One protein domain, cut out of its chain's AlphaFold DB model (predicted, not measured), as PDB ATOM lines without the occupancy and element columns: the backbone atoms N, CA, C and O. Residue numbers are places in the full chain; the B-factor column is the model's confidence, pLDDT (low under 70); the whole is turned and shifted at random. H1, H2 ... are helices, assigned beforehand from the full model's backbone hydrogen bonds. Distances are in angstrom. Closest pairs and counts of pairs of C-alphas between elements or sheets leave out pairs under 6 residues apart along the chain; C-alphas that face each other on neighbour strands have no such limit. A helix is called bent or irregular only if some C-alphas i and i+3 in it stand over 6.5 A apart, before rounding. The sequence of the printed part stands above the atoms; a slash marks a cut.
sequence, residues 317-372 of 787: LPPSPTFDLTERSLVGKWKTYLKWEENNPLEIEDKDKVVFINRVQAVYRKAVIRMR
ATOM      1  N   LEU A 317     238.619 160.106 230.641       61.38
ATOM      2  CA  LEU A 317     239.238 160.914 231.688       61.38
ATOM      3  C   LEU A 317     240.450 161.654 231.095       61.38
ATOM      4  O   LEU A 317     241.207 161.042 230.338       61.38
ATOM      5  N   PRO A 318     240.678 162.942 231.420       57.38
ATOM      6  CA  PRO A 318     241.880 163.650 230.989       57.38
ATOM      7  C   PRO A 318     243.156 162.923 231.460       57.38
ATOM      8  O   PRO A 318     243.327 162.732 232.670       57.38
ATOM      9  N   PRO A 319     244.056 162.510 230.546       57.06
ATOM     10  CA  PRO A 319     245.327 161.909 230.931       57.06
ATOM     11  C   PRO A 319     246.266 162.955 231.545       57.06
ATOM     12  O   PRO A 319     246.141 164.153 231.288       57.06
ATOM     13  N   SER A 320     247.246 162.493 232.330       55.28
ATOM     14  CA  SER A 320     248.358 163.354 232.764       55.28
ATOM     15  C   SER A 320     249.100 163.910 231.535       55.28
ATOM     16  O   SER A 320     249.305 163.151 230.584       55.28
ATOM     17  N   PRO A 321     249.529 165.188 231.531       59.62
ATOM     18  CA  PRO A 321     250.218 165.781 230.386       59.62
ATOM     19  C   PRO A 321     251.547 165.064 230.121       59.62
ATOM     20  O   PRO A 321     252.393 164.939 231.009       59.62
ATOM     21  N   THR A 322     251.729 164.594 228.890       53.50
ATOM     22  CA  THR A 322     252.942 163.895 228.431       53.50
ATOM     23  C   THR A 322     253.864 164.815 227.633       53.50
ATOM     24  O   THR A 322     255.020 164.471 227.389       53.50
ATOM     25  N   PHE A 323     253.373 165.998 227.244       60.81
ATOM     26  CA  PHE A 323     254.042 166.993 226.405       60.81
ATOM     27  C   PHE A 323     254.496 166.462 225.035       60.81
ATOM     28  O   PHE A 323     255.408 167.033 224.421       60.81
ATOM     29  N   ASP A 324     253.847 165.406 224.543       64.56
ATOM     30  CA  ASP A 324     254.078 164.817 223.224       64.56
ATOM     31  C   ASP A 324     253.684 165.767 222.069       64.56
ATOM     32  O   ASP A 324     252.949 166.741 222.244       64.56
ATOM     33  N   LEU A 325     254.168 165.480 220.860       68.25
ATOM     34  CA  LEU A 325     253.796 166.152 219.614       68.25
ATOM     35  C   LEU A 325     252.274 166.172 219.386       68.25
ATOM     36  O   LEU A 325     251.743 167.196 218.947       68.25
ATOM     37  N   THR A 326     251.559 165.096 219.734       68.94
ATOM     38  CA  THR A 326     250.090 165.042 219.654       68.94
ATOM     39  C   THR A 326     249.435 166.065 220.588       68.94
ATOM     40  O   THR A 326     248.649 166.895 220.123       68.94
ATOM     41  N   GLU A 327     249.822 166.094 221.868       68.31
ATOM     42  CA  GLU A 327     249.336 167.060 222.865       68.31
ATOM     43  C   GLU A 327     249.676 168.504 222.460       68.31
ATOM     44  O   GLU A 327     248.812 169.381 222.479       68.31
ATOM     45  N   ARG A 328     250.908 168.757 221.993       74.75
ATOM     46  CA  ARG A 328     251.324 170.074 221.473       74.75
ATOM     47  C   ARG A 328     250.459 170.525 220.298       74.75
ATOM     48  O   ARG A 328     250.104 171.703 220.237       74.75
ATOM     49  N   SER A 329     250.087 169.614 219.394       78.94
ATOM     50  CA  SER A 329     249.193 169.932 218.273       78.94
ATOM     51  C   SER A 329     247.779 170.289 218.752       78.94
ATOM     52  O   SER A 329     247.209 171.275 218.283       78.94
ATOM     53  N   LEU A 330     247.249 169.567 219.747       75.50
ATOM     54  CA  LEU A 330     245.946 169.834 220.359       75.50
ATOM     55  C   LEU A 330     245.934 171.203 221.059       75.50
ATOM     56  O   LEU A 330     245.029 172.004 220.826       75.50
ATOM     57  N   VAL A 331     246.976 171.511 221.837       76.50
ATOM     58  CA  VAL A 331     247.182 172.832 222.459       76.50
ATOM     59  C   VAL A 331     247.286 173.938 221.402       76.50
ATOM     60  O   VAL A 331     246.768 175.037 221.606       76.50
ATOM     61  N   GLY A 332     247.911 173.657 220.255       79.69
ATOM     62  CA  GLY A 332     247.932 174.550 219.097       79.69
ATOM     63  C   GLY A 332     246.528 174.863 218.574       79.69
ATOM     64  O   GLY A 332     246.162 176.034 218.482       79.69
ATOM     65  N   LYS A 333     245.711 173.835 218.304       80.69
ATOM     66  CA  LYS A 333     244.326 174.012 217.830       80.69
ATOM     67  C   LYS A 333     243.471 174.816 218.812       80.69
ATOM     68  O   LYS A 333     242.809 175.766 218.397       80.69
ATOM     69  N   TRP A 334     243.518 174.490 220.107       82.75
ATOM     70  CA  TRP A 334     242.773 175.229 221.134       82.75
ATOM     71  C   TRP A 334     243.201 176.699 221.224       82.75
ATOM     72  O   TRP A 334     242.343 177.566 221.356       82.75
ATOM     73  N   LYS A 335     244.502 177.011 221.105       83.75
ATOM     74  CA  LYS A 335     244.980 178.405 221.038       83.75
ATOM     75  C   LYS A 335     244.441 179.146 219.813       83.75
ATOM     76  O   LYS A 335     244.106 180.320 219.930       83.75
ATOM     77  N   THR A 336     244.340 178.483 218.661       85.81
ATOM     78  CA  THR A 336     243.732 179.067 217.454       85.81
ATOM     79  C   THR A 336     242.235 179.316 217.642       85.81
ATOM     80  O   THR A 336     241.756 180.379 217.264       85.81
ATOM     81  N   TYR A 337     241.503 178.382 218.257       83.19
ATOM     82  CA  TYR A 337     240.072 178.546 218.538       83.19
ATOM     83  C   TYR A 337     239.798 179.669 219.552       83.19
ATOM     84  O   TYR A 337     238.949 180.518 219.295       83.19
ATOM     85  N   LEU A 338     240.568 179.742 220.645       85.19
ATOM     86  CA  LEU A 338     240.475 180.841 221.614       85.19
ATOM     87  C   LEU A 338     240.706 182.200 220.939       85.19
ATOM     88  O   LEU A 338     239.872 183.083 221.081       85.19
ATOM     89  N   LYS A 339     241.758 182.335 220.118       86.44
ATOM     90  CA  LYS A 339     242.025 183.566 219.353       86.44
ATOM     91  C   LYS A 339     240.945 183.917 218.330       86.44
ATOM     92  O   LYS A 339     240.720 185.093 218.067       86.44
ATOM     93  N   TRP A 340     240.301 182.921 217.722       87.19
ATOM     94  CA  TRP A 340     239.167 183.164 216.830       87.19
ATOM     95  C   TRP A 340     237.979 183.744 217.606       87.19
ATOM     96  O   TRP A 340     237.385 184.710 217.146       87.19
ATOM     97  N   GLU A 341     237.692 183.225 218.802       83.94
ATOM     98  CA  GLU A 341     236.611 183.718 219.665       83.94
ATOM     99  C   GLU A 341     236.928 185.099 220.285       83.94
ATOM    100  O   GLU A 341     236.064 185.972 220.330       83.94
ATOM    101  N   GLU A 342     238.184 185.344 220.684       85.38
ATOM    102  CA  GLU A 342     238.684 186.655 221.144       85.38
ATOM    103  C   GLU A 342     238.479 187.773 220.106       85.38
ATOM    104  O   GLU A 342     238.258 188.923 220.482       85.38
ATOM    105  N   ASN A 343     238.510 187.445 218.810       87.06
ATOM    106  CA  ASN A 343     238.329 188.397 217.710       87.06
ATOM    107  C   ASN A 343     236.858 188.809 217.465       87.06
ATOM    108  O   ASN A 343     236.598 189.529 216.504       87.06
ATOM    109  N   ASN A 344     235.903 188.370 218.299       82.81
ATOM    110  CA  ASN A 344     234.465 188.662 218.181       82.81
ATOM    111  C   ASN A 344     233.886 188.362 216.774       82.81
ATOM    112  O   ASN A 344     233.386 189.261 216.095       82.81
ATOM    113  N   PRO A 345     233.909 187.093 216.318       77.75
ATOM    114  CA  PRO A 345     233.490 186.707 214.964       77.75
ATOM    115  C   PRO A 345     231.976 186.863 214.729       77.75
ATOM    116  O   PRO A 345     231.516 186.792 213.592       77.75
ATOM    117  N   LEU A 346     231.204 187.077 215.800       69.94
ATOM    118  CA  LEU A 346     229.775 187.402 215.786       69.94
ATOM    119  C   LEU A 346     229.496 188.918 215.769       69.94
ATOM    120  O   LEU A 346     228.336 189.305 215.847       69.94
ATOM    121  N   GLU A 347     230.531 189.764 215.695       78.00
ATOM    122  CA  GLU A 347     230.441 191.236 215.665       78.00
ATOM    123  C   GLU A 347     229.503 191.817 216.748       78.00
ATOM    124  O   GLU A 347     228.790 192.793 216.524       78.00
ATOM    125  N   ILE A 348     229.494 191.199 217.938       76.00
ATOM    126  CA  ILE A 348     228.619 191.572 219.058       76.00
ATOM    127  C   ILE A 348     228.890 193.031 219.440       76.00
ATOM    128  O   ILE A 348     230.034 193.384 219.734       76.00
ATOM    129  N   GLU A 349     227.842 193.860 219.449       76.62
ATOM    130  CA  GLU A 349     227.944 195.290 219.746       76.62
ATOM    131  C   GLU A 349     228.489 195.570 221.159       76.62
ATOM    132  O   GLU A 349     228.169 194.865 222.117       76.62
ATOM    133  N   ASP A 350     229.208 196.687 221.330       73.38
ATOM    134  CA  ASP A 350     229.746 197.134 222.628       73.38
ATOM    135  C   ASP A 350     228.682 197.272 223.736       73.38
ATOM    136  O   ASP A 350     228.998 197.123 224.919       73.38
ATOM    137  N   LYS A 351     227.414 197.520 223.373       73.44
ATOM    138  CA  LYS A 351     226.270 197.542 224.306       73.44
ATOM    139  C   LYS A 351     226.131 196.214 225.055       73.44
ATOM    140  O   LYS A 351     225.894 196.194 226.259       73.44
ATOM    141  N   ASP A 352     226.331 195.119 224.331       76.12
ATOM    142  CA  ASP A 352     226.190 193.746 224.796       76.12
ATOM    143  C   ASP A 352     227.563 193.152 225.209       76.12
ATOM    144  O   ASP A 352     227.705 191.948 225.408       76.12
ATOM    145  N   LYS A 353     228.601 193.979 225.424       79.50
ATOM    146  CA  LYS A 353     229.977 193.543 225.753       79.50
ATOM    147  C   LYS A 353     230.077 192.547 226.919       79.50
ATOM    148  O   LYS A 353     230.883 191.621 226.856       79.50
ATOM    149  N   VAL A 354     229.254 192.686 227.967       77.69
ATOM    150  CA  VAL A 354     229.172 191.720 229.091       77.69
ATOM    151  C   VAL A 354     228.914 190.297 228.584       77.69
ATOM    152  O   VAL A 354     229.474 189.321 229.084       77.69
ATOM    153  N   VAL A 355     228.073 190.201 227.562       73.31
ATOM    154  CA  VAL A 355     227.544 188.976 226.986       73.31
ATOM    155  C   VAL A 355     228.575 188.335 226.039       73.31
ATOM    156  O   VAL A 355     228.795 187.128 226.130       73.31
ATOM    157  N   PHE A 356     229.329 189.135 225.267       79.50
ATOM    158  CA  PHE A 356     230.550 188.690 224.568       79.50
ATOM    159  C   PHE A 356     231.588 188.111 225.546       79.50
ATOM    160  O   PHE A 356     232.078 187.000 225.341       79.50
ATOM    161  N   ILE A 357     231.870 188.811 226.653       79.81
ATOM    162  CA  ILE A 357     232.822 188.338 227.670       79.81
ATOM    163  C   ILE A 357     232.375 186.980 228.231       79.81
ATOM    164  O   ILE A 357     233.184 186.059 228.306       79.81
ATOM    165  N   ASN A 358     231.092 186.814 228.570       79.56
ATOM    166  CA  ASN A 358     230.563 185.537 229.058       79.56
ATOM    167  C   ASN A 358     230.732 184.386 228.043       79.56
ATOM    168  O   ASN A 358     231.026 183.263 228.451       79.56
ATOM    169  N   ARG A 359     230.589 184.647 226.734       77.25
ATOM    170  CA  ARG A 359     230.824 183.649 225.674       77.25
ATOM    171  C   ARG A 359     232.288 183.211 225.631       77.25
ATOM    172  O   ARG A 359     232.567 182.014 225.689       77.25
ATOM    173  N   VAL A 360     233.226 184.158 225.597       81.06
ATOM    174  CA  VAL A 360     234.666 183.841 225.605       81.06
ATOM    175  C   VAL A 360     235.054 183.129 226.913       81.06
ATOM    176  O   VAL A 360     235.796 182.148 226.883       81.06
ATOM    177  N   GLN A 361     234.470 183.513 228.057       77.50
ATOM    178  CA  GLN A 361     234.614 182.779 229.322       77.50
ATOM    179  C   GLN A 361     234.091 181.340 229.251       77.50
ATOM    180  O   GLN A 361     234.734 180.443 229.793       77.50
ATOM    181  N   ALA A 362     232.955 181.084 228.596       69.69
ATOM    182  CA  ALA A 362     232.439 179.728 228.416       69.69
ATOM    183  C   ALA A 362     233.412 178.862 227.592       69.69
ATOM    184  O   ALA A 362     233.675 177.712 227.956       69.69
ATOM    185  N   VAL A 363     234.030 179.425 226.546       74.56
ATOM    186  CA  VAL A 363     235.087 178.744 225.778       74.56
ATOM    187  C   VAL A 363     236.355 178.540 226.617       74.56
ATOM    188  O   VAL A 363     236.918 177.445 226.596       74.56
ATOM    189  N   TYR A 364     236.762 179.510 227.442       76.31
ATOM    190  CA  TYR A 364     237.867 179.321 228.388       76.31
ATOM    191  C   TYR A 364     237.585 178.229 229.425       76.31
ATOM    192  O   TYR A 364     238.466 177.408 229.664       76.31
ATOM    193  N   ARG A 365     236.372 178.136 229.984       73.12
ATOM    194  CA  ARG A 365     235.975 177.038 230.890       73.12
ATOM    195  C   ARG A 365     236.071 175.676 230.187       73.12
ATOM    196  O   ARG A 365     236.653 174.746 230.740       73.12
ATOM    197  N   LYS A 366     235.588 175.572 228.939       69.56
ATOM    198  CA  LYS A 366     235.724 174.364 228.097       69.56
ATOM    199  C   LYS A 366     237.193 173.994 227.830       69.56
ATOM    200  O   LYS A 366     237.527 172.808 227.842       69.56
ATOM    201  N   ALA A 367     238.054 174.989 227.611       70.81
ATOM    202  CA  ALA A 367     239.483 174.806 227.363       70.81
ATOM    203  C   ALA A 367     240.262 174.415 228.632       70.81
ATOM    204  O   ALA A 367     241.099 173.520 228.574       70.81
ATOM    205  N   VAL A 368     239.967 175.034 229.779       67.88
ATOM    206  CA  VAL A 368     240.630 174.804 231.079       67.88
ATOM    207  C   VAL A 368     240.502 173.352 231.559       67.88
ATOM    208  O   VAL A 368     241.451 172.805 232.110       67.88
ATOM    209  N   ILE A 369     239.395 172.671 231.239       62.31
ATOM    210  CA  ILE A 369     239.203 171.226 231.490       62.31
ATOM    211  C   ILE A 369     240.259 170.351 230.766       62.31
ATOM    212  O   ILE A 369     240.434 169.182 231.100       62.31
ATOM    213  N   ARG A 370     240.960 170.896 229.760       55.16
ATOM    214  CA  ARG A 370     241.946 170.193 228.919       55.16
ATOM    215  C   ARG A 370     243.293 170.927 228.775       55.16
ATOM    216  O   ARG A 370     244.157 170.426 228.062       55.16
ATOM    217  N   MET A 371     243.486 172.109 229.376       60.12
ATOM    218  CA  MET A 371     244.647 172.979 229.115       60.12
ATOM    219  C   MET A 371     245.020 173.945 230.255       60.12
ATOM    220  O   MET A 371     244.245 174.247 231.153       60.12
ATOM    221  N   ARG A 372     246.233 174.509 230.131       63.34
ATOM    222  CA  ARG A 372     246.857 175.508 231.017       63.34
ATOM    223  C   ARG A 372     245.969 176.721 231.351       63.34
ATOM    224  O   ARG A 372     245.654 177.547 230.495       63.34
TER     225      ARG A 372
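Overview. This is residues 317 to 372 of the 787 residues of an uncharacterized protein of Amanita muscaria Koide BX008 (UniProt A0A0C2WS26). The printed part is a long helical hairpin: H2 and H1 run side by side in opposite ways, offset along the rod so that each helix is covered by the other along a part of its length. One end of the rod is made by the far part of H2 with its free residues 350 to 355, and the other by the beginning of H1 with the unnamed residues 317 to 324 before it. The 56 printed residues hold two named helices, H1 and then H2, and no named strand; the class is all helix. The whole is loose, with a radius of gyration of the C-alphas of 13.7 A, and spans 43 by 18 by 13 A.

Along the chain. H2, the longest helix, holds residues 350 to 368 and measures 26.2 A, from C-alpha 350 at (229.746, 197.134, 222.628) to C-alpha 368 at (240.630, 174.804, 231.079). It is irregular: C-alphas 351 and 354 are 8.1 A apart. H1 holds residues 325 to 342 and measures 25.5 A, beginning with C-alpha 325 at (253.796, 166.152, 219.614).

Arrangement. H2 touches H1 with residues 360 to 367 alone, and H1 touches H2 with residues 334 to 342 alone. Their closest C-alphas, those of Glu 341 and Val 360, are 6.3 A apart. The helices run opposite ways at a shallow tilt of 11 degrees and form a helical hairpin. Every O i to N i+4 pair is within hydrogen-bond range in H1, and 13 of 15 are in H2.

Size, cuts and confidence. The C-alphas of Thr 322 and Lys 351, the two farthest apart, are 43.1 A from each other. The link from H1 to H2, seven residues, is short, and the printed part has no cut. Residues 349 to 355, of which 350 to 355 belong to H2, stand free. The mean pLDDT of the printed part is 73.6; it is under 70 at residues 317 to 327, 346, 362, 366 and 368 to 372.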